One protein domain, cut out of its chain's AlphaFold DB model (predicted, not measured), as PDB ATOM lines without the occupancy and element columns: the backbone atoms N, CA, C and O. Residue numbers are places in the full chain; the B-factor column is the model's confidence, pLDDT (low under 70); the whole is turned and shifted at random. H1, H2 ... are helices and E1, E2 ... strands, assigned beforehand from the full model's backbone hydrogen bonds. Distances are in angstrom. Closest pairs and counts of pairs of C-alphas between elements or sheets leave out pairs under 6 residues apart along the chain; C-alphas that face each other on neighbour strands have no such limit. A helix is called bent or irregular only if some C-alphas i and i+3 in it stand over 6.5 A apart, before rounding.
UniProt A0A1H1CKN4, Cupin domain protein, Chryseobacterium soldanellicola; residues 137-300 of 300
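AT A GLANCE: This is residues 137 to 300 of the 300 residues of the protein "Cupin domain protein" of Chryseobacterium soldanellicola (UniProt A0A1H1CKN4). Two sheets form a sandwich, only partly face to face: the small sheet of E5, E4 and E7 packs on the E3 and E6 side of a larger, strongly twisted sheet, E1 E2 E8 E3 E6. H2 packs over E1 and E2, toward the E1 edge of the larger sheet, and H3, H4 and H5 lie beyond H2, away from both sheets. The printed part has 164 residues, class mixed, with five named helices and eight named strands in the order E1 H1 E2 E3 E4 E5 E6 E7 E8 H2 H3 H4 H5; both sheets are antiparallel. It is compact, with a radius of gyration of the C-alphas of 15.0 A, and spans 43 by 36 by 32 A.

HOW THE PARTS SIT: Start at edge strand E1, residues 137 to 141, antiparallel to E2, residues 149 to 155; N 138 and O 152 are within hydrogen-bond range at 2.8 A. H1, residues 143 to 146, is only just not on this sheet, with 4 pairs of C-alphas within 10 A. Next across come E8, residues 215 to 222 (N 155 and O 215, 2.7 A), E3, residues 170 to 177 (N 172 and O 220, 2.8 A), and edge strand E6, residues 196 to 199 (N 199 and O 171, 2.7 A). In the other sheet, E4, residues 179 to 184, and E5, residues 187 to 192, form a hairpin (N 182 and O 189, 2.8 A), and E7, residues 205 to 208, is E4's other neighbour (N 208 and O 181, 2.8 A). The facing parts of this sandwich are 9.5 A centre to centre. H2, residues 226 to 240, is on the larger sheet in two layers, helix over sheet, at a height over the sheet of 9.5 A; its closest C-alphas to E1 are Phe 233 and Ile 137, 6.6 A. H3, residues 253 to 262, forms a helical hairpin with H2, at a shallow tilt of 32 degrees, only just short of steep; the closest C-alphas, Asn 227 and Leu 262, are 4.8 A apart. H4, residues 269 to 287, touches H3 with residues 278 to 285 alone, about perpendicular at 85 degrees, closest at the C-alphas of Val 258 and Ala 282, 4.8 A. H5, residues 290 to 298, touches H2, closest at the C-alphas of Gly 237 and Tyr 298, 5.4 A. Every O i to N i+4 pair is within hydrogen-bond range in H2, H3 and H5, and 10 of 15 in H4; H1 is too short for one.

IN THESE COORDINATES: Find C-alpha 137 at (80.675, 91.473, 97.758), where E1 begins. E3 measures 21.8 A, E8 22.1 A and H2 21.2 A. From C-alpha 269 at (64.628, 116.847, 104.975), H4 runs 29.6 A; it is irregular, C-alphas 273 and 276 being 7.1 A apart, with a kink of 32 degrees near residue 276. H5 ends at C-alpha 298, (71.827, 86.414, 98.156).

THE WHOLE: The two C-alphas farthest apart, of Gly 194 and Lys 288, are 43.0 A apart. The printed part has no cut; E2 to E3 and H2 to H3 are long links. Mean pLDDT of the printed part is 94.5; residue 300, the chain's last, is under 70.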
ATOM      1  N   ILE A 137      80.645  91.312  96.312       94.12
ATOM      2  CA  ILE A 137      80.675  91.473  97.758       94.12
ATOM      3  C   ILE A 137      81.240  90.203  98.382       94.12
ATOM      4  O   ILE A 137      80.951  89.092  97.930       94.12
ATOM      5  N   ARG A 138      82.041  90.371  99.427       93.00
ATOM      6  CA  ARG A 138      82.601  89.304 100.241       93.00
ATOM      7  C   ARG A 138      82.525  89.702 101.707       93.00
ATOM      8  O   ARG A 138      82.957  90.789 102.080       93.00
ATOM      9  N   LEU A 139      82.017  88.803 102.543       92.06
ATOM     10  CA  LEU A 139      82.065  88.952 103.994       92.06
ATOM     11  C   LEU A 139      83.466  88.554 104.469       92.06
ATOM     12  O   LEU A 139      83.887  87.417 104.259       92.06
ATOM     13  N   LEU A 140      84.203  89.503 105.045       90.88
ATOM     14  CA  LEU A 140      85.529  89.262 105.619       90.88
ATOM     15  C   LEU A 140      85.429  88.914 107.107       90.88
ATOM     16  O   LEU A 140      86.160  88.052 107.578       90.88
ATOM     17  N   ASN A 141      84.505  89.561 107.819       89.12
ATOM     18  CA  ASN A 141      84.180  89.268 109.209       89.12
ATOM     19  C   ASN A 141      82.694  89.540 109.461       89.12
ATOM     20  O   ASN A 141      82.170  90.551 108.991       89.12
ATOM     21  N   SER A 142      82.022  88.646 110.182       90.19
ATOM     22  CA  SER A 142      80.621  88.833 110.567       90.19
ATOM     23  C   SER A 142      80.527  89.259 112.023       90.19
ATOM     24  O   SER A 142      81.341  88.835 112.841       90.19
ATOM     25  N   TYR A 143      79.468  89.999 112.345       83.69
ATOM     26  CA  TYR A 143      79.104  90.375 113.710       83.69
ATOM     27  C   TYR A 143      79.171  89.198 114.702       83.69
ATOM     28  O   TYR A 143      79.593  89.390 115.839       83.69
ATOM     29  N   ASP A 144      78.805  87.986 114.273       81.81
ATOM     30  CA  ASP A 144      78.759  86.793 115.132       81.81
ATOM     31  C   ASP A 144      80.137  86.359 115.674       81.81
ATOM     32  O   ASP A 144      80.193  85.596 116.637       81.81
ATOM     33  N   ASN A 145      81.240  86.823 115.075       77.75
ATOM     34  CA  ASN A 145      82.593  86.435 115.478       77.75
ATOM     35  C   ASN A 145      83.094  87.250 116.680       77.75
ATOM     36  O   ASN A 145      83.477  86.687 117.702       77.75
ATOM     37  N   ASP A 146      83.124  88.575 116.544       85.81
ATOM     38  CA  ASP A 146      83.752  89.498 117.504       85.81
ATOM     39  C   ASP A 146      82.968  90.812 117.683       85.81
ATOM     40  O   ASP A 146      83.459  91.766 118.288       85.81
ATOM     41  N   GLY A 147      81.735  90.874 117.174       90.31
ATOM     42  CA  GLY A 147      80.888  92.058 117.261       90.31
ATOM     43  C   GLY A 147      81.205  93.148 116.236       90.31
ATOM     44  O   GLY A 147      80.645  94.233 116.366       90.31
ATOM     45  N   ILE A 148      82.043  92.897 115.221       95.19
ATOM     46  CA  ILE A 148      82.361  93.841 114.133       95.19
ATOM     47  C   ILE A 148      81.961  93.227 112.783       95.19
ATOM     48  O   ILE A 148      82.241  92.064 112.513       95.19
ATOM     49  N   SER A 149      81.348  93.999 111.883       96.62
ATOM     50  CA  SER A 149      81.067  93.529 110.515       96.62
ATOM     51  C   SER A 149      82.067  94.148 109.539       96.62
ATOM     52  O   SER A 149      82.179  95.370 109.474       96.62
ATOM     53  N   ILE A 150      82.773  93.325 108.760       97.19
ATOM     54  CA  ILE A 150      83.726  93.774 107.736       97.19
ATOM     55  C   ILE A 150      83.372  93.115 106.408       97.19
ATOM     56  O   ILE A 150      83.337  91.887 106.300       97.19
ATOM     57  N   MET A 151      83.141  93.922 105.379       97.56
ATOM     58  CA  MET A 151      82.821  93.456 104.030       97.56
ATOM     59  C   MET A 151      83.712  94.142 103.005       97.56
ATOM     60  O   MET A 151      84.034  95.317 103.136       97.56
ATOM     61  N   GLU A 152      84.074  93.418 101.957       97.38
ATOM     62  CA  GLU A 152      84.728  93.967 100.776       97.38
ATOM     63  C   GLU A 152      83.733  93.961  99.619       97.38
ATOM     64  O   GLU A 152      83.076  92.949  99.382       97.38
ATOM     65  N   LEU A 153      83.597  95.071  98.902       96.44
ATOM     66  CA  LEU A 153      82.698  95.182  97.756       96.44
ATOM     67  C   LEU A 153      83.238  96.162  96.721       96.44
ATOM     68  O   LEU A 153      84.020  97.054  97.045       96.44
ATOM     69  N   ASN A 154      82.788  96.027  95.474       95.75
ATOM     70  CA  ASN A 154      83.028  97.048  94.460       95.75
ATOM     71  C   ASN A 154      81.852  98.027  94.357       95.75
ATOM     72  O   ASN A 154      80.694  97.645  94.494       95.75
ATOM     73  N   ILE A 155      82.148  99.293  94.085       96.38
ATOM     74  CA  ILE A 155      81.204 100.350  93.734       96.38
ATOM     75  C   ILE A 155      81.442 100.676  92.264       96.38
ATOM     76  O   ILE A 155      82.518 101.151  91.891       96.38
ATOM     77  N   LEU A 156      80.452 100.401  91.421       94.81
ATOM     78  CA  LEU A 156      80.571 100.565  89.970       94.81
ATOM     79  C   LEU A 156      80.478 102.044  89.552       94.81
ATOM     80  O   LEU A 156      79.931 102.861  90.303       94.81
ATOM     81  N   PRO A 157      80.972 102.415  88.355       94.31
ATOM     82  CA  PRO A 157      80.870 103.780  87.845       94.31
ATOM     83  C   PRO A 157      79.443 104.342  87.911       94.31
ATOM     84  O   PRO A 157      78.511 103.798  87.315       94.31
ATOM     85  N   GLY A 158      79.270 105.464  88.614       91.88
ATOM     86  CA  GLY A 158      77.985 106.146  88.787       91.88
ATOM     87  C   GLY A 158      77.097 105.619  89.921       91.88
ATOM     88  O   GLY A 158      76.052 106.227  90.187       91.88
ATOM     89  N   GLU A 159      77.483 104.541  90.612       95.62
ATOM     90  CA  GLU A 159      76.806 104.121  91.842       95.62
ATOM     91  C   GLU A 159      76.971 105.175  92.938       95.62
ATOM     92  O   GLU A 159      78.038 105.774  93.121       95.62
ATOM     93  N   LYS A 160      75.878 105.417  93.662       96.44
ATOM     94  CA  LYS A 160      75.824 106.429  94.714       96.44
ATOM     95  C   LYS A 160      74.690 106.178  95.685       96.44
ATOM     96  O   LYS A 160      73.666 105.595  95.325       96.44
ATOM     97  N   THR A 161      74.829 106.745  96.871       95.31
ATOM     98  CA  THR A 161      73.742 106.873  97.840       95.31
ATOM     99  C   THR A 161      73.206 108.304  97.875       95.31
ATOM    100  O   THR A 161      73.914 109.254  97.526       95.31
ATOM    101  N   PRO A 162      71.931 108.505  98.251       94.62
ATOM    102  CA  PRO A 162      71.476 109.822  98.675       94.62
ATOM    103  C   PRO A 162      72.145 110.194 100.004       94.62
ATOM    104  O   PRO A 162      72.675 109.335 100.704       94.62
ATOM    105  N   TRP A 163      72.060 111.463 100.395       96.12
ATOM    106  CA  TRP A 163      72.424 111.843 101.755       96.12
ATOM    107  C   TRP A 163      71.521 111.135 102.774       96.12
ATOM    108  O   TRP A 163      70.297 111.265 102.716       96.12
ATOM    109  N   HIS A 164      72.131 110.425 103.715       96.62
ATOM    110  CA  HIS A 164      71.455 109.679 104.775       96.62
ATOM    111  C   HIS A 164      72.332 109.619 106.030       96.62
ATOM    112  O   HIS A 164      73.406 110.213 106.065       96.62
ATOM    113  N   TYR A 165      71.849 108.971 107.088       97.38
ATOM    114  CA  TYR A 165      72.634 108.676 108.288       97.38
ATOM    115  C   TYR A 165      72.196 107.345 108.901       97.38
ATOM    116  O   TYR A 165      71.055 106.917 108.703       97.38
ATOM    117  N   HIS A 166      73.091 106.728 109.668       97.25
ATOM    118  CA  HIS A 166      72.826 105.532 110.468       97.25
ATOM    119  C   HIS A 166      72.753 105.912 111.945       97.25
ATOM    120  O   HIS A 166      73.405 106.856 112.378       97.25
ATOM    121  N   THR A 167      71.940 105.209 112.729       97.19
ATOM    122  CA  THR A 167      71.772 105.471 114.170       97.19
ATOM    123  C   THR A 167      72.433 104.414 115.046       97.19
ATOM    124  O   THR A 167      72.566 104.632 116.244       97.19
ATOM    125  N   LEU A 168      72.770 103.252 114.479       96.88
ATOM    126  CA  LEU A 168      73.164 102.065 115.242       96.88
ATOM    127  C   LEU A 168      74.674 101.807 115.279       96.88
ATOM    128  O   LEU A 168      75.122 101.060 116.140       96.88
ATOM    129  N   PHE A 169      75.438 102.382 114.354       98.00
ATOM    130  CA  PHE A 169      76.846 102.051 114.158       98.00
ATOM    131  C   PHE A 169      77.602 103.175 113.451       98.00
ATOM    132  O   PHE A 169      76.988 104.009 112.779       98.00
ATOM    133  N   SER A 170      78.926 103.185 113.610       98.12
ATOM    134  CA  SER A 170      79.826 103.893 112.707       98.12
ATOM    135  C   SER A 170      80.106 103.042 111.470       98.12
ATOM    136  O   SER A 170      80.040 101.811 111.518       98.12
ATOM    137  N   GLU A 171      80.401 103.703 110.355       98.38
ATOM    138  CA  GLU A 171      80.731 103.065 109.079       98.38
ATOM    139  C   GLU A 171      82.042 103.641 108.541       98.38
ATOM    140  O   GLU A 171      82.151 104.841 108.296       98.38
ATOM    141  N   THR A 172      83.051 102.797 108.355       98.50
ATOM    142  CA  THR A 172      84.341 103.194 107.786       98.50
ATOM    143  C   THR A 172      84.470 102.693 106.359       98.50
ATOM    144  O   THR A 172      84.422 101.488 106.124       98.50
ATOM    145  N   PHE A 173      84.711 103.614 105.427       98.31
ATOM    146  CA  PHE A 173      85.070 103.327 104.041       98.31
ATOM    147  C   PHE A 173      86.589 103.359 103.892       98.31
ATOM    148  O   PHE A 173      87.176 104.428 104.028       98.31
ATOM    149  N   GLU A 174      87.221 102.228 103.586       98.50
ATOM    150  CA  GLU A 174      88.645 102.142 103.231       98.50
ATOM    151  C   GLU A 174      88.793 101.754 101.757       98.50
ATOM    152  O   GLU A 174      88.188 100.779 101.301       98.50
ATOM    153  N   ILE A 175      89.587 102.508 100.994       98.38
ATOM    154  CA  ILE A 175      89.727 102.289  99.551       98.38
ATOM    155  C   ILE A 175      90.838 101.279  99.266       98.38
ATOM    156  O   ILE A 175      92.022 101.565  99.441       98.38
ATOM    157  N   ILE A 176      90.457 100.118  98.741       97.12
ATOM    158  CA  ILE A 176      91.388  99.067  98.308       97.12
ATOM    159  C   ILE A 176      91.887  99.338  96.882       97.12
ATOM    160  O   ILE A 176      93.060  99.121  96.578       97.12
ATOM    161  N   LYS A 177      91.008  99.838  96.002       95.19
ATOM    162  CA  LYS A 177      91.307 100.179  94.601       95.19
ATOM    163  C   LYS A 177      90.394 101.308  94.119       95.19
ATOM    164  O   LYS A 177      89.210 101.326  94.449       95.19
ATOM    165  N   GLY A 178      90.913 102.195  93.271       95.38
ATOM    166  CA  GLY A 178      90.134 103.260  92.631       95.38
ATOM    167  C   GLY A 178      89.977 104.502  93.510       95.38
ATOM    168  O   GLY A 178      90.846 104.806  94.330       95.38
ATOM    169  N   THR A 179      88.887 105.243  93.304       97.44
ATOM    170  CA  THR A 179      88.569 106.461  94.060       97.44
ATOM    171  C   THR A 179      87.086 106.538  94.403       97.44
ATOM    172  O   THR A 179      86.235 106.055  93.652       97.44
ATOM    173  N   LEU A 180      86.769 107.177  95.531       98.50
ATOM    174  CA  LEU A 180      85.393 107.359  95.986       98.50
ATOM    175  C   LEU A 180      85.192 108.761  96.561       98.50
ATOM    176  O   LEU A 180      85.905 109.178  97.471       98.50
ATOM    177  N   GLU A 181      84.194 109.481  96.053       98.50
ATOM    178  CA  GLU A 181      83.723 110.704  96.700       98.50
ATOM    179  C   GLU A 181      82.860 110.312  97.899       98.50
ATOM    180  O   GLU A 181      81.881 109.582  97.737       98.50
ATOM    181  N   VAL A 182      83.201 110.810  99.084       98.31
ATOM    182  CA  VAL A 182      82.430 110.631 100.315       98.31
ATOM    183  C   VAL A 182      82.084 112.007 100.871       98.31
ATOM    184  O   VAL A 182      82.960 112.804 101.215       98.31
ATOM    185  N   GLY A 183      80.792 112.309 100.957       97.62
ATOM    186  CA  GLY A 183      80.318 113.441 101.744       97.62
ATOM    187  C   GLY A 183      80.168 113.025 103.194       97.62
ATOM    188  O   GLY A 183      79.528 112.015 103.458       97.62
ATOM    189  N   LYS A 184      80.714 113.806 104.123       95.00
ATOM    190  CA  LYS A 184      80.631 113.585 105.570       95.00
ATOM    191  C   LYS A 184      80.366 114.922 106.262       95.00
ATOM    192  O   LYS A 184      81.202 115.829 106.238       95.00
ATOM    193  N   GLY A 185      79.178 115.080 106.840       92.38
ATOM    194  CA  GLY A 185      78.750 116.325 107.474       92.38
ATOM    195  C   GLY A 185      78.699 117.494 106.482       92.38
ATOM    196  O   GLY A 185      77.848 117.525 105.594       92.38
ATOM    197  N   LYS A 186      79.590 118.479 106.653       90.88
ATOM    198  CA  LYS A 186      79.745 119.633 105.739       90.88
ATOM    199  C   LYS A 186      80.913 119.474 104.759       90.88
ATOM    200  O   LYS A 186      81.110 120.342 103.912       90.88
ATOM    201  N   SER A 187      81.682 118.399 104.890       94.00
ATOM    202  CA  SER A 187      82.888 118.154 104.113       94.00
ATOM    203  C   SER A 187      82.611 117.150 103.002       94.00
ATOM    204  O   SER A 187      81.777 116.256 103.138       94.00
ATOM    205  N   VAL A 188      83.338 117.288 101.900       96.81
ATOM    206  CA  VAL A 188      83.382 116.297 100.824       96.81
ATOM    207  C   VAL A 188      84.840 115.925 100.630       96.81
ATOM    208  O   VAL A 188      85.679 116.803 100.434       96.81
ATOM    209  N   VAL A 189      85.137 114.634 100.720       95.94
ATOM    210  CA  VAL A 189      86.480 114.083 100.534       95.94
ATOM    211  C   VAL A 189      86.473 113.151  99.329       95.94
ATOM    212  O   VAL A 189      85.505 112.434  99.096       95.94
ATOM    213  N   ASN A 190      87.545 113.175  98.543       97.56
ATOM    214  CA  ASN A 190      87.758 112.223  97.456       97.56
ATOM    215  C   ASN A 190      88.833 111.246  97.908       97.56
ATOM    216  O   ASN A 190      90.018 111.557  97.791       97.56
ATOM    217  N   LEU A 191      88.402 110.110  98.453       98.00
ATOM    218  CA  LEU A 191      89.299 109.082  98.957       98.00
ATOM    219  C   LEU A 191      89.993 108.376  97.795       98.00
ATOM    220  O   LEU A 191      89.361 108.015  96.796       98.00
ATOM    221  N   LYS A 192      91.295 108.167  97.945       96.88
ATOM    222  CA  LYS A 192      92.152 107.392  97.044       96.88
ATOM    223  C   LYS A 192      92.558 106.082  97.704       96.88
ATOM    224  O   LYS A 192      92.390 105.902  98.904       96.88
ATOM    225  N   GLN A 193      93.121 105.174  96.915       97.56
ATOM    226  CA  GLN A 193      93.661 103.909  97.407       97.56
ATOM    227  C   GLN A 193      94.552 104.091  98.650       97.56
ATOM    228  O   GLN A 193      95.489 104.889  98.635       97.56
ATOM    229  N   GLY A 194      94.255 103.326  99.701       95.75
ATOM    230  CA  GLY A 194      94.919 103.379 101.005       95.75
ATOM    231  C   GLY A 194      94.340 104.408 101.984       95.75
ATOM    232  O   GLY A 194      94.656 104.350 103.169       95.75
ATOM    233  N   GLU A 195      93.487 105.328 101.528       98.19
ATOM    234  CA  GLU A 195      92.806 106.290 102.395       98.19
ATOM    235  C   GLU A 195      91.496 105.714 102.943       98.19
ATOM    236  O   GLU A 195      90.875 104.825 102.347       98.19
ATOM    237  N   ALA A 196      91.056 106.259 104.078       98.06
ATOM    238  CA  ALA A 196      89.805 105.875 104.705       98.06
ATOM    239  C   ALA A 196      89.048 107.072 105.292       98.06
ATOM    240  O   ALA A 196      89.649 108.072 105.693       98.06
ATOM    241  N   ALA A 197      87.726 106.944 105.393       97.81
ATOM    242  CA  ALA A 197      86.877 107.853 106.154       97.81
ATOM    243  C   ALA A 197      85.887 107.069 107.014       97.81
ATOM    244  O   ALA A 197      85.140 106.238 106.504       97.81
ATOM    245  N   THR A 198      85.850 107.383 108.307       98.00
ATOM    246  CA  THR A 198      84.832 106.885 109.240       98.00
ATOM    247  C   THR A 198      83.691 107.876 109.330       98.00
ATOM    248  O   THR A 198      83.942 109.069 109.466       98.00
ATOM    249  N   ILE A 199      82.461 107.391 109.277       98.06
ATOM    250  CA  ILE A 199      81.228 108.130 109.511       98.06
ATOM    251  C   ILE A 199      80.700 107.743 110.888       98.06
ATOM    252  O   ILE A 199      80.512 106.558 111.160       98.06
ATOM    253  N   GLU A 200      80.447 108.728 111.745       97.81
ATOM    254  CA  GLU A 200      79.920 108.468 113.087       97.81
ATOM    255  C   GLU A 200      78.389 108.292 113.082       97.81
ATOM    256  O   GLU A 200      77.698 108.809 112.195       97.81
ATOM    257  N   PRO A 201      77.801 107.613 114.087       97.62
ATOM    258  CA  PRO A 201      76.352 107.547 114.232       97.62
ATOM    259  C   PRO A 201      75.708 108.942 114.224       97.62
ATOM    260  O   PRO A 201      76.165 109.871 114.887       97.62
ATOM    261  N   ASN A 202      74.585 109.073 113.521       96.75
ATOM    262  CA  ASN A 202      73.839 110.312 113.260       96.75
ATOM    263  C   ASN A 202      74.533 111.316 112.333       96.75
ATOM    264  O   ASN A 202      73.957 112.366 112.023       96.75
ATOM    265  N   GLU A 203      75.723 110.997 111.835       97.19
ATOM    266  CA  GLU A 203      76.402 111.838 110.872       97.19
ATOM    267  C   GLU A 203      75.856 111.619 109.463       97.19
ATOM    268  O   GLU A 203      75.743 110.506 108.940       97.19
ATOM    269  N   LYS A 204      75.493 112.734 108.832       97.19
ATOM    270  CA  LYS A 204      74.980 112.728 107.469       97.19
ATOM    271  C   LYS A 204      76.115 112.433 106.510       97.19
ATOM    272  O   LYS A 204      77.140 113.112 106.559       97.19
ATOM    273  N   HIS A 205      75.888 111.502 105.603       98.00
ATOM    274  CA  HIS A 205      76.874 111.129 104.611       98.00
ATOM    275  C   HIS A 205      76.232 110.609 103.324       98.00
ATOM    276  O   HIS A 205      75.031 110.332 103.258       98.00
ATOM    277  N   TYR A 206      77.051 110.536 102.282       97.62
ATOM    278  CA  TYR A 206      76.778 109.818 101.042       97.62
ATOM    279  C   TYR A 206      78.105 109.348 100.449       97.62
ATOM    280  O   TYR A 206      79.159 109.897 100.777       97.62
ATOM    281  N   TYR A 207      78.041 108.406  99.514       97.62
ATOM    282  CA  TYR A 207      79.156 108.108  98.625       97.62
ATOM    283  C   TYR A 207      78.743 108.239  97.159       97.62
ATOM    284  O   TYR A 207      77.563 108.104  96.813       97.62
ATOM    285  N   HIS A 208      79.718 108.466  96.282       97.88
ATOM    286  CA  HIS A 208      79.527 108.474  94.837       97.88
ATOM    287  C   HIS A 208      80.814 108.068  94.114       97.88
ATOM    288  O   HIS A 208      81.841 108.740  94.218       97.88
ATOM    289  N   ASN A 209      80.755 107.001  93.316       97.06
ATOM    290  CA  ASN A 209      81.836 106.712  92.379       97.06
ATOM    291  C   ASN A 209      81.662 107.576  91.121       97.06
ATOM    292  O   ASN A 209      80.886 107.251  90.220       97.06
ATOM    293  N   ARG A 210      82.383 108.700  91.072       94.06
ATOM    294  CA  ARG A 210      82.411 109.615  89.916       94.06
ATOM    295  C   ARG A 210      83.341 109.168  88.791       94.06
ATOM    296  O   ARG A 210      83.307 109.760  87.711       94.06
ATOM    297  N   SER A 211      84.205 108.194  89.056       91.31
ATOM    298  CA  SER A 211      85.194 107.737  88.090       91.31
ATOM    299  C   SER A 211      84.543 106.886  86.989       91.31
ATOM    300  O   SER A 211      83.350 106.580  87.029       91.31
ATOM    301  N   GLN A 212      85.321 106.548  85.959       89.00
ATOM    302  CA  GLN A 212      84.898 105.615  84.907       89.00
ATOM    303  C   GLN A 212      85.325 104.167  85.198       89.00
ATOM    304  O   GLN A 212      85.116 103.303  84.350       89.00
ATOM    305  N   GLU A 213      85.916 103.915  86.366       89.75
ATOM    306  CA  GLU A 213      86.434 102.615  86.795       89.75
ATOM    307  C   GLU A 213      85.704 102.151  88.064       89.75
ATOM    308  O   GLU A 213      85.167 102.965  88.821       89.75
ATOM    309  N   GLU A 214      85.657 100.845  88.323       93.19
ATOM    310  CA  GLU A 214      85.200 100.360  89.627       93.19
ATOM    311  C   GLU A 214      86.090 100.870  90.778       93.19
ATOM    312  O   GLU A 214      87.314 100.980  90.663       93.19
ATOM    313  N   CYS A 215      85.469 101.122  91.929       96.12
ATOM    314  CA  CYS A 215      86.168 101.352  93.186       96.12
ATOM    315  C   CYS A 215      85.945 100.147  94.101       96.12
ATOM    316  O   CYS A 215      84.801  99.807  94.379       96.12
ATOM    317  N   VAL A 216      87.007  99.488  94.566       97.00
ATOM    318  CA  VAL A 216      86.896  98.403  95.551       97.00
ATOM    319  C   VAL A 216      87.133  98.991  96.926       97.00
ATOM    320  O   VAL A 216      88.155  99.643  97.156       97.00
ATOM    321  N   ILE A 217      86.195  98.747  97.831       98.00
ATOM    322  CA  ILE A 217      86.236  99.251  99.193       98.00
ATOM    323  C   ILE A 217      86.117  98.120 100.198       98.00
ATOM    324  O   ILE A 217      85.450  97.112  99.956       98.00
ATOM    325  N   LYS A 218      86.724  98.338 101.357       98.38
ATOM    326  CA  LYS A 218      86.445  97.599 102.578       98.38
ATOM    327  C   LYS A 218      85.574  98.487 103.461       98.38
ATOM    328  O   LYS A 218      85.959  99.612 103.777       98.38
ATOM    329  N   VAL A 219      84.398  97.986 103.813       98.19
ATOM    330  CA  VAL A 219      83.452  98.630 104.724       98.19
ATOM    331  C   VAL A 219      83.523  97.932 106.066       98.19
ATOM    332  O   VAL A 219      83.310  96.721 106.146       98.19
ATOM    333  N   THR A 220      83.791  98.707 107.110       98.44
ATOM    334  CA  THR A 220      83.778  98.240 108.498       98.44
ATOM    335  C   THR A 220      82.648  98.925 109.247       98.44
ATOM    336  O   THR A 220      82.534 100.147 109.202       98.44
ATOM    337  N   VAL A 221      81.841  98.146 109.959       98.00
ATOM    338  CA  VAL A 221      80.726  98.630 110.774       98.00
ATOM    339  C   VAL A 221      80.956  98.275 112.241       98.00
ATOM    340  O   VAL A 221      81.214  97.109 112.553       98.00
ATOM    341  N   ASN A 222      80.874  99.276 113.129       96.44
ATOM    342  CA  ASN A 222      81.135  99.132 114.566       96.44
ATOM    343  C   ASN A 222      80.116  99.915 115.440       96.44
ATOM    344  O   ASN A 222      80.013 101.135 115.304       96.44
ATOM    345  N   PRO A 223      79.372  99.261 116.355       97.12
ATOM    346  CA  PRO A 223      79.263  97.808 116.487       97.12
ATOM    347  C   PRO A 223      78.714  97.184 115.197       97.12
ATOM    348  O   PRO A 223      77.924  97.802 114.485       97.12
ATOM    349  N   GLY A 224      79.153  95.967 114.887       96.12
ATOM    350  CA  GLY A 224      78.701  95.192 113.735       96.12
ATOM    351  C   GLY A 224      77.184  95.010 113.722       96.12
ATOM    352  O   GLY A 224      76.509  95.096 114.751       96.12
ATOM    353  N   ASN A 225      76.621  94.777 112.537       96.88
ATOM    354  CA  ASN A 225      75.175  94.719 112.361       96.88
ATOM    355  C   ASN A 225      74.773  93.700 111.288       96.88
ATOM    356  O   ASN A 225      74.964  93.914 110.091       96.88
ATOM    357  N   LYS A 226      74.123  92.611 111.716       94.56
ATOM    358  CA  LYS A 226      73.693  91.520 110.827       94.56
ATOM    359  C   LYS A 226      72.685  91.958 109.761       94.56
ATOM    360  O   LYS A 226      72.685  91.427 108.653       94.56
ATOM    361  N   ASN A 227      71.813  92.918 110.075       96.56
ATOM    362  CA  ASN A 227      70.870  93.449 109.090       96.56
ATOM    363  C   ASN A 227      71.604  94.277 108.033       96.56
ATOM    364  O   ASN A 227      71.306  94.139 106.848       96.56
ATOM    365  N   PHE A 228      72.609  95.053 108.438       97.50
ATOM    366  CA  PHE A 228      73.440  95.796 107.502       97.50
ATOM    367  C   PHE A 228      74.220  94.858 106.569       97.50
ATOM    368  O   PHE A 228      74.189  95.066 105.356       97.50
ATOM    369  N   GLU A 229      74.802  93.770 107.092       96.06
ATOM    370  CA  GLU A 229      75.429  92.724 106.266       96.06
ATOM    371  C   GLU A 229      74.456  92.205 105.199       96.06
ATOM    372  O   GLU A 229      74.718  92.313 103.999       96.06
ATOM    373  N   LYS A 230      73.277  91.724 105.623       96.38
ATOM    374  CA  LYS A 230      72.228  91.239 104.712       96.38
ATOM    375  C   LYS A 230      71.836  92.292 103.673       96.38
ATOM    376  O   LYS A 230      71.605  91.948 102.516       96.38
ATOM    377  N   SER A 231      71.770  93.566 104.068       97.12
ATOM    378  CA  SER A 231      71.375  94.663 103.181       97.12
ATOM    379  C   SER A 231      72.350  94.854 102.016       97.12
ATOM    380  O   SER A 231      71.901  95.003 100.878       97.12
ATOM    381  N   LEU A 232      73.664  94.780 102.261       96.69
ATOM    382  CA  LEU A 232      74.670  94.945 101.210       96.69
ATOM    383  C   LEU A 232      74.711  93.736 100.271       96.69
ATOM    384  O   LEU A 232      74.808  93.912  99.053       96.69
ATOM    385  N   PHE A 233      74.556  92.521 100.807       95.81
ATOM    386  CA  PHE A 233      74.443  91.306  99.992       95.81
ATOM    387  C   PHE A 233      73.206  91.331  99.094       95.81
ATOM    388  O   PHE A 233      73.309  91.072  97.896       95.81
ATOM    389  N   LEU A 234      72.055  91.730  99.637       96.00
ATOM    390  CA  LEU A 234      70.827  91.938  98.871       96.00
ATOM    391  C   LEU A 234      71.035  92.982  97.769       96.00
ATOM    392  O   LEU A 234      70.683  92.732  96.617       96.00
ATOM    393  N   LEU A 235      71.636  94.134  98.089       95.31
ATOM    394  CA  LEU A 235      71.865  95.211  97.124       95.31
ATOM    395  C   LEU A 235      72.725  94.734  95.943       95.31
ATOM    396  O   LEU A 235      72.369  94.951  94.780       95.31
ATOM    397  N   LYS A 236      73.834  94.043  96.238       94.44
ATOM    398  CA  LYS A 236      74.759  93.524  95.221       94.44
ATOM    399  C   LYS A 236      74.185  92.334  94.458       94.44
ATOM    400  O   LYS A 236      74.367  92.259  93.243       94.44
ATOM    401  N   GLY A 237      73.424  91.467  95.120       93.44
ATOM    402  CA  GLY A 237      72.701  90.359  94.501       93.44
ATOM    403  C   GLY A 237      71.647  90.825  93.494       93.44
ATOM    404  O   GLY A 237      71.647  90.390  92.342       93.44
ATOM    405  N   LEU A 238      70.805  91.791  93.876       94.31
ATOM    406  CA  LEU A 238      69.832  92.407  92.968       94.31
ATOM    407  C   LEU A 238      70.514  93.086  91.779       94.31
ATOM    408  O   LEU A 238      70.057  92.959  90.641       94.31
ATOM    409  N   ALA A 239      71.623  93.787  92.015       92.56
ATOM    410  CA  ALA A 239      72.368  94.442  90.950       92.56
ATOM    411  C   ALA A 239      72.994  93.426  89.975       92.56
ATOM    412  O   ALA A 239      72.931  93.629  88.760       92.56
ATOM    413  N   LYS A 240      73.513  92.297  90.480       90.75
ATOM    414  CA  LYS A 240      74.005  91.170  89.669       90.75
ATOM    415  C   LYS A 240      72.908  90.567  88.784       90.75
ATOM    416  O   LYS A 240      73.168  90.268  87.622       90.75
ATOM    417  N   ASP A 241      71.681  90.482  89.293       91.12
ATOM    418  CA  ASP A 241      70.510  89.990  88.553       91.12
ATOM    419  C   ASP A 241      69.891  91.037  87.604       91.12
ATOM    420  O   ASP A 241      68.851  90.801  86.984       91.12
ATOM    421  N   GLY A 242      70.493  92.226  87.481       90.25
ATOM    422  CA  GLY A 242      69.961  93.312  86.656       90.25
ATOM    423  C   GLY A 242      68.673  93.930  87.213       90.25
ATOM    424  O   GLY A 242      67.935  94.599  86.480       90.25
ATOM    425  N   LEU A 243      68.394  93.731  88.503       93.31
ATOM    426  CA  LEU A 243      67.232  94.251  89.227       93.31
ATOM    427  C   LEU A 243      67.502  95.601  89.913       93.31
ATOM    428  O   LEU A 243      66.600  96.134  90.555       93.31
ATOM    429  N   SER A 244      68.674  96.202  89.695       93.06
ATOM    430  CA  SER A 244      69.018  97.564  90.137       93.06
ATOM    431  C   SER A 244      69.189  98.531  88.959       93.06
ATOM    432  O   SER A 244      69.384  98.128  87.809       93.06
ATOM    433  N   SER A 245      69.048  99.829  89.224       90.50
ATOM    434  CA  SER A 245      69.353 100.908  88.285       90.50
ATOM    435  C   SER A 245      70.865 101.048  88.079       90.50
ATOM    436  O   SER A 245      71.664 100.505  88.840       90.50
ATOM    437  N   ASN A 246      71.271 101.861  87.100       85.75
ATOM    438  CA  ASN A 246      72.687 102.170  86.864       85.75
ATOM    439  C   ASN A 246      73.352 102.937  88.024       85.75
ATOM    440  O   ASN A 246      74.564 103.081  88.024       85.75
ATOM    441  N   THR A 247      72.578 103.465  88.977       87.50
ATOM    442  CA  THR A 247      73.108 104.129  90.179       87.50
ATOM    443  C   THR A 247      73.117 103.204  91.397       87.50
ATOM    444  O   THR A 247      73.340 103.684  92.504       87.50
ATOM    445  N   GLY A 248      72.818 101.912  91.217       88.31
ATOM    446  CA  GLY A 248      72.796 100.908  92.284       88.31
ATOM    447  C   GLY A 248      71.466 100.788  93.034       88.31
ATOM    448  O   GLY A 248      71.365 100.004  93.967       88.31
ATOM    449  N   VAL A 249      70.416 101.521  92.643       93.19
ATOM    450  CA  VAL A 249      69.134 101.542  93.380       93.19
ATOM    451  C   VAL A 249      68.233 100.378  92.941       93.19
ATOM    452  O   VAL A 249      67.993 100.258  91.736       93.19
ATOM    453  N   PRO A 250      67.674  99.558  93.853       96.06
ATOM    454  CA  PRO A 250      66.718  98.507  93.499       96.06
ATOM    455  C   PRO A 250      65.528  99.027  92.674       96.06
ATOM    456  O   PRO A 250      64.930 100.053  92.998       96.06
ATOM    457  N   LYS A 251      65.163  98.318  91.596       93.25
ATOM    458  CA  LYS A 251      64.078  98.719  90.677       93.25
ATOM    459  C   LYS A 251      62.691  98.543  91.283       93.25
ATOM    460  O   LYS A 251      61.794  99.328  90.977       93.25
ATOM    461  N   LYS A 252      62.483  97.494  92.084       95.94
ATOM    462  CA  LYS A 252      61.199  97.263  92.752       95.94
ATOM    463  C   LYS A 252      61.165  98.026  94.066       95.94
ATOM    464  O   LYS A 252      62.106  97.985  94.853       95.94
ATOM    465  N   PHE A 253      60.028  98.651  94.334       96.19
ATOM    466  CA  PHE A 253      59.848  99.440  95.546       96.19
ATOM    467  C   PHE A 253      59.928  98.600  96.830       96.19
ATOM    468  O   PHE A 253      60.452  99.073  97.831       96.19
ATOM    469  N   ILE A 254      59.474  97.340  96.797       96.56
ATOM    470  CA  ILE A 254      59.584  96.422  97.941       96.56
ATOM    471  C   ILE A 254      61.045  96.080  98.272       96.56
ATOM    472  O   ILE A 254      61.414  96.111  99.440       96.56
ATOM    473  N   ASP A 255      61.885  95.850  97.259       97.44
ATOM    474  CA  ASP A 255      63.315  95.569  97.440       97.44
ATOM    475  C   ASP A 255      64.036  96.782  98.033       97.44
ATOM    476  O   ASP A 255      64.833  96.657  98.959       97.44
ATOM    477  N   LEU A 256      63.700  97.977  97.532       97.06
ATOM    478  CA  LEU A 256      64.216  99.234  98.058       97.06
ATOM    479  C   LEU A 256      63.790  99.456  99.519       97.06
ATOM    480  O   LEU A 256      64.610  99.865 100.336       97.06
ATOM    481  N   ALA A 257      62.529  99.176  99.862       97.50
ATOM    482  CA  ALA A 257      62.026  99.317 101.225       97.50
ATOM    483  C   ALA A 257      62.711  98.350 102.202       97.50
ATOM    484  O   ALA A 257      63.119  98.765 103.287       97.50
ATOM    485  N   VAL A 258      62.887  97.085 101.802       97.88
ATOM    486  CA  VAL A 258      63.623  96.080 102.585       97.88
ATOM    487  C   VAL A 258      65.079  96.505 102.778       97.88
ATOM    488  O   VAL A 258      65.562  96.485 103.907       97.88
ATOM    489  N   PHE A 259      65.754  96.945 101.711       97.44
ATOM    490  CA  PHE A 259      67.129  97.441 101.782       97.44
ATOM    491  C   PHE A 259      67.270  98.596 102.782       97.44
ATOM    492  O   PHE A 259      68.046  98.474 103.723       97.44
ATOM    493  N   VAL A 260      66.478  99.665 102.625       96.88
ATOM    494  CA  VAL A 260      66.532 100.866 103.485       96.88
ATOM    495  C   VAL A 260      66.282 100.529 104.957       96.88
ATOM    496  O   VAL A 260      66.910 101.109 105.843       96.88
ATOM    497  N   TYR A 261      65.370  99.591 105.226       97.25
ATOM    498  CA  TYR A 261      65.096  99.140 106.586       97.25
ATOM    499  C   TYR A 261      66.294  98.393 107.186       97.25
ATOM    500  O   TYR A 261      66.744  98.726 108.283       97.25
ATOM    501  N   LEU A 262      66.819  97.395 106.467       97.44
ATOM    502  CA  LEU A 262      67.919  96.555 106.943       97.44
ATOM    503  C   LEU A 262      69.227  97.337 107.108       97.44
ATOM    504  O   LEU A 262      69.956  97.102 108.068       97.44
ATOM    505  N   SER A 263      69.497  98.288 106.213       96.75
ATOM    506  CA  SER A 263      70.688  99.136 106.269       96.75
ATOM    507  C   SER A 263      70.620 100.204 107.365       96.75
ATOM    508  O   SER A 263      71.577 100.947 107.550       96.75
ATOM    509  N   ASN A 264      69.499 100.328 108.091       97.06
ATOM    510  CA  ASN A 264      69.276 101.395 109.071       97.06
ATOM    511  C   ASN A 264      69.437 102.813 108.472       97.06
ATOM    512  O   ASN A 264      69.794 103.758 109.174       97.06
ATOM    513  N   SER A 265      69.170 102.987 107.174       95.81
ATOM    514  CA  SER A 265      69.341 104.278 106.502       95.81
ATOM    515  C   SER A 265      68.190 105.227 106.836       95.81
ATOM    516  O   SER A 265      67.035 104.987 106.481       95.81
ATOM    517  N   ARG A 266      68.503 106.349 107.489       95.94
ATOM    518  CA  ARG A 266      67.542 107.415 107.792       95.94
ATOM    519  C   ARG A 266      67.574 108.518 106.746       95.94
ATOM    520  O   ARG A 266      68.638 108.978 106.333       95.94
ATOM    521  N   MET A 267      66.390 108.962 106.339       93.44
ATOM    522  CA  MET A 267      66.212 109.956 105.291       93.44
ATOM    523  C   MET A 267      66.372 111.380 105.839       93.44
ATOM    524  O   MET A 267      66.303 111.645 107.045       93.44
ATOM    525  N   LEU A 268      66.590 112.337 104.936       90.94
ATOM    526  CA  LEU A 268      66.820 113.737 105.283       90.94
ATOM    527  C   LEU A 268      65.753 114.674 104.719       90.94
ATOM    528  O   LEU A 268      65.138 114.418 103.687       90.94
ATOM    529  N   GLY A 269      65.560 115.805 105.403       91.56
ATOM    530  CA  GLY A 269      64.628 116.847 104.975       91.56
ATOM    531  C   GLY A 269      63.206 116.317 104.784       91.56
ATOM    532  O   GLY A 269      62.711 115.547 105.606       91.56
ATOM    533  N   PHE A 270      62.566 116.712 103.681       87.88
ATOM    534  CA  PHE A 270      61.195 116.306 103.356       87.88
ATOM    535  C   PHE A 270      61.048 114.796 103.101       87.88
ATOM    536  O   PHE A 270      59.956 114.258 103.271       87.88
ATOM    537  N   GLN A 271      62.130 114.090 102.736       87.88
ATOM    538  CA  GLN A 271      62.085 112.647 102.466       87.88
ATOM    539  C   GLN A 271      61.711 111.838 103.714       87.88
ATOM    540  O   GLN A 271      61.146 110.757 103.587       87.88
ATOM    541  N   LYS A 272      61.928 112.388 104.919       91.12
ATOM    542  CA  LYS A 272      61.518 111.773 106.192       91.12
ATOM    543  C   LYS A 272      60.033 111.406 106.245       91.12
ATOM    544  O   LYS A 272      59.673 110.440 106.906       91.12
ATOM    545  N   VAL A 273      59.179 112.137 105.524       92.06
ATOM    546  CA  VAL A 273      57.731 111.864 105.453       92.06
ATOM    547  C   VAL A 273      57.441 110.482 104.849       92.06
ATOM    548  O   VAL A 273      56.414 109.884 105.158       92.06
ATOM    549  N   ALA A 274      58.350 109.935 104.035       92.06
ATOM    550  CA  ALA A 274      58.207 108.608 103.443       92.06
ATOM    551  C   ALA A 274      58.668 107.461 104.365       92.06
ATOM    552  O   ALA A 274      58.296 106.314 104.117       92.06
ATOM    553  N   GLU A 275      59.434 107.723 105.433       92.56
ATOM    554  CA  GLU A 275      59.973 106.667 106.310       92.56
ATOM    555  C   GLU A 275      58.896 105.729 106.893       92.56
ATOM    556  O   GLU A 275      59.102 104.513 106.851       92.56
ATOM    557  N   PRO A 276      57.730 106.211 107.383       95.69
ATOM    558  CA  PRO A 276      56.680 105.324 107.887       95.69
ATOM    559  C   PRO A 276      56.165 104.339 106.831       95.69
ATOM    560  O   PRO A 276      55.921 103.174 107.145       95.69
ATOM    561  N   LEU A 277      56.054 104.777 105.572       96.00
ATOM    562  CA  LEU A 277      55.624 103.931 104.459       96.00
ATOM    563  C   LEU A 277      56.671 102.857 104.138       96.00
ATOM    564  O   LEU A 277      56.320 101.688 103.978       96.00
ATOM    565  N   PHE A 278      57.951 103.237 104.082       96.38
ATOM    566  CA  PHE A 278      59.056 102.295 103.871       96.38
ATOM    567  C   PHE A 278      59.087 101.228 104.967       96.38
ATOM    568  O   PHE A 278      59.127 100.035 104.667       96.38
ATOM    569  N   ASN A 279      58.972 101.650 106.228       95.12
ATOM    570  CA  ASN A 279      58.917 100.739 107.365       95.12
ATOM    571  C   ASN A 279      57.708  99.804 107.268       95.12
ATOM    572  O   ASN A 279      57.861  98.598 107.448       95.12
ATOM    573  N   TYR A 280      56.514 100.316 106.960       96.94
ATOM    574  CA  TYR A 280      55.315  99.488 106.812       96.94
ATOM    575  C   TYR A 280      55.494  98.401 105.741       96.94
ATOM    576  O   TYR A 280      55.190  97.230 105.981       96.94
ATOM    577  N   ILE A 281      56.032  98.772 104.577       96.88
ATOM    578  CA  ILE A 281      56.254  97.843 103.466       96.88
ATOM    579  C   ILE A 281      57.303  96.795 103.829       96.88
ATOM    580  O   ILE A 281      57.066  95.616 103.573       96.88
ATOM    581  N   ALA A 282      58.412  97.190 104.459       96.38
ATOM    582  CA  ALA A 282      59.442  96.255 104.904       96.38
ATOM    583  C   ALA A 282      58.868  95.217 105.885       96.38
ATOM    584  O   ALA A 282      58.965  94.020 105.634       96.38
ATOM    585  N   HIS A 283      58.152  95.646 106.932       96.38
ATOM    586  CA  HIS A 283      57.531  94.709 107.878       96.38
ATOM    587  C   HIS A 283      56.478  93.807 107.215       96.38
ATOM    588  O   HIS A 283      56.362  92.632 107.566       96.38
ATOM    589  N   SER A 284      55.709  94.329 106.256       95.69
ATOM    590  CA  SER A 284      54.759  93.530 105.472       95.69
ATOM    591  C   SER A 284      55.474  92.476 104.622       95.69
ATOM    592  O   SER A 284      55.033  91.329 104.570       95.69
ATOM    593  N   ALA A 285      56.606  92.834 104.009       94.12
ATOM    594  CA  ALA A 285      57.454  91.912 103.262       94.12
ATOM    595  C   ALA A 285      58.006  90.800 104.167       94.12
ATOM    596  O   ALA A 285      57.970  89.630 103.793       94.12
ATOM    597  N   PHE A 286      58.431  91.144 105.387       95.31
ATOM    598  CA  PHE A 286      58.956  90.179 106.358       95.31
ATOM    599  C   PHE A 286      57.889  89.168 106.772       95.31
ATOM    600  O   PHE A 286      58.116  87.968 106.703       95.31
ATOM    601  N   LYS A 287      56.680  89.642 107.107       95.12
ATOM    602  CA  LYS A 287      55.549  88.769 107.469       95.12
ATOM    603  C   LYS A 287      55.147  87.794 106.359       95.12
ATOM    604  O   LYS A 287      54.523  86.782 106.647       95.12
ATOM    605  N   LYS A 288      55.466  88.113 105.103       94.81
ATOM    606  CA  LYS A 288      55.166  87.285 103.928       94.81
ATOM    607  C   LYS A 288      56.317  86.353 103.526       94.81
ATOM    608  O   LYS A 288      56.211  85.733 102.477       94.81
ATOM    609  N   GLY A 289      57.407  86.286 104.300       93.75
ATOM    610  CA  GLY A 289      58.589  85.470 103.981       93.75
ATOM    611  C   GLY A 289      59.484  86.047 102.877       93.75
ATOM    612  O   GLY A 289      60.481  85.443 102.506       93.75
ATOM    613  N   TYR A 290      59.183  87.249 102.368       92.81
ATOM    614  CA  TYR A 290      59.919  87.832 101.240       92.81
ATOM    615  C   TYR A 290      61.378  88.158 101.586       92.81
ATOM    616  O   TYR A 290      62.261  88.080 100.735       92.81
ATOM    617  N   LEU A 291      61.646  88.535 102.842       92.75
ATOM    618  CA  LEU A 291      63.021  88.715 103.304       92.75
ATOM    619  C   LEU A 291      63.781  87.390 103.310       92.75
ATOM    620  O   LEU A 291      64.940  87.374 102.910       92.75
ATOM    621  N   ASP A 292      63.139  86.303 103.733       90.56
ATOM    622  CA  ASP A 292      63.770  84.986 103.786       90.56
ATOM    623  C   ASP A 292      64.131  84.516 102.375       90.56
ATOM    624  O   ASP A 292      65.253  84.071 102.157       90.56
ATOM    625  N   ASP A 293      63.254  84.735 101.389       91.94
ATOM    626  CA  ASP A 293      63.551  84.472  99.975       91.94
ATOM    627  C   ASP A 293      64.796  85.234  99.491       91.94
ATOM    628  O   ASP A 293      65.669  84.668  98.828       91.94
ATOM    629  N   LEU A 294      64.905  86.525  99.826       91.50
ATOM    630  CA  LEU A 294      66.048  87.357  99.439       91.50
ATOM    631  C   LEU A 294      67.337  86.945 100.159       91.50
ATOM    632  O   LEU A 294      68.397  86.909  99.536       91.50
ATOM    633  N   VAL A 295      67.257  86.621 101.451       88.38
ATOM    634  CA  VAL A 295      68.398  86.165 102.257       88.38
ATOM    635  C   VAL A 295      68.890  84.805 101.765       88.38
ATOM    636  O   VAL A 295      70.084  84.659 101.518       88.38
ATOM    637  N   ASN A 296      67.986  83.853 101.528       87.69
ATOM    638  CA  ASN A 296      68.315  82.531 100.985       87.69
ATOM    639  C   ASN A 296      68.958  82.616  99.600       87.69
ATOM    640  O   ASN A 296      69.762  81.767  99.235       87.69
ATOM    641  N   LYS A 297      68.586  83.629  98.812       91.81
ATOM    642  CA  LYS A 297      69.110  83.804  97.460       91.81
ATOM    643  C   LYS A 297      70.463  84.516  97.412       91.81
ATOM    644  O   LYS A 297      71.249  84.236  96.508       91.81
ATOM    645  N   TYR A 298      70.701  85.484  98.298       91.00
ATOM    646  CA  TYR A 298      71.827  86.414  98.156       91.00
ATOM    647  C   TYR A 298      72.818  86.435  99.320       91.00
ATOM    648  O   TYR A 298      73.907  86.965  99.128       91.00
ATOM    649  N   TYR A 299      72.461  85.929 100.502       83.19
ATOM    650  CA  TYR A 299      73.294  86.030 101.707       83.19
ATOM    651  C   TYR A 299      73.840  84.682 102.197       83.19
ATOM    652  O   TYR A 299      74.958  84.650 102.709       83.19
ATOM    653  N   ILE A 300      73.055  83.606 102.066       61.12
ATOM    654  CA  ILE A 300      73.470  82.222 102.368       61.12
ATOM    655  C   ILE A 300      74.299  81.675 101.204       61.12
ATOM    656  O   ILE A 300      75.346  81.052 101.482       61.12
TER     657      ILE A 300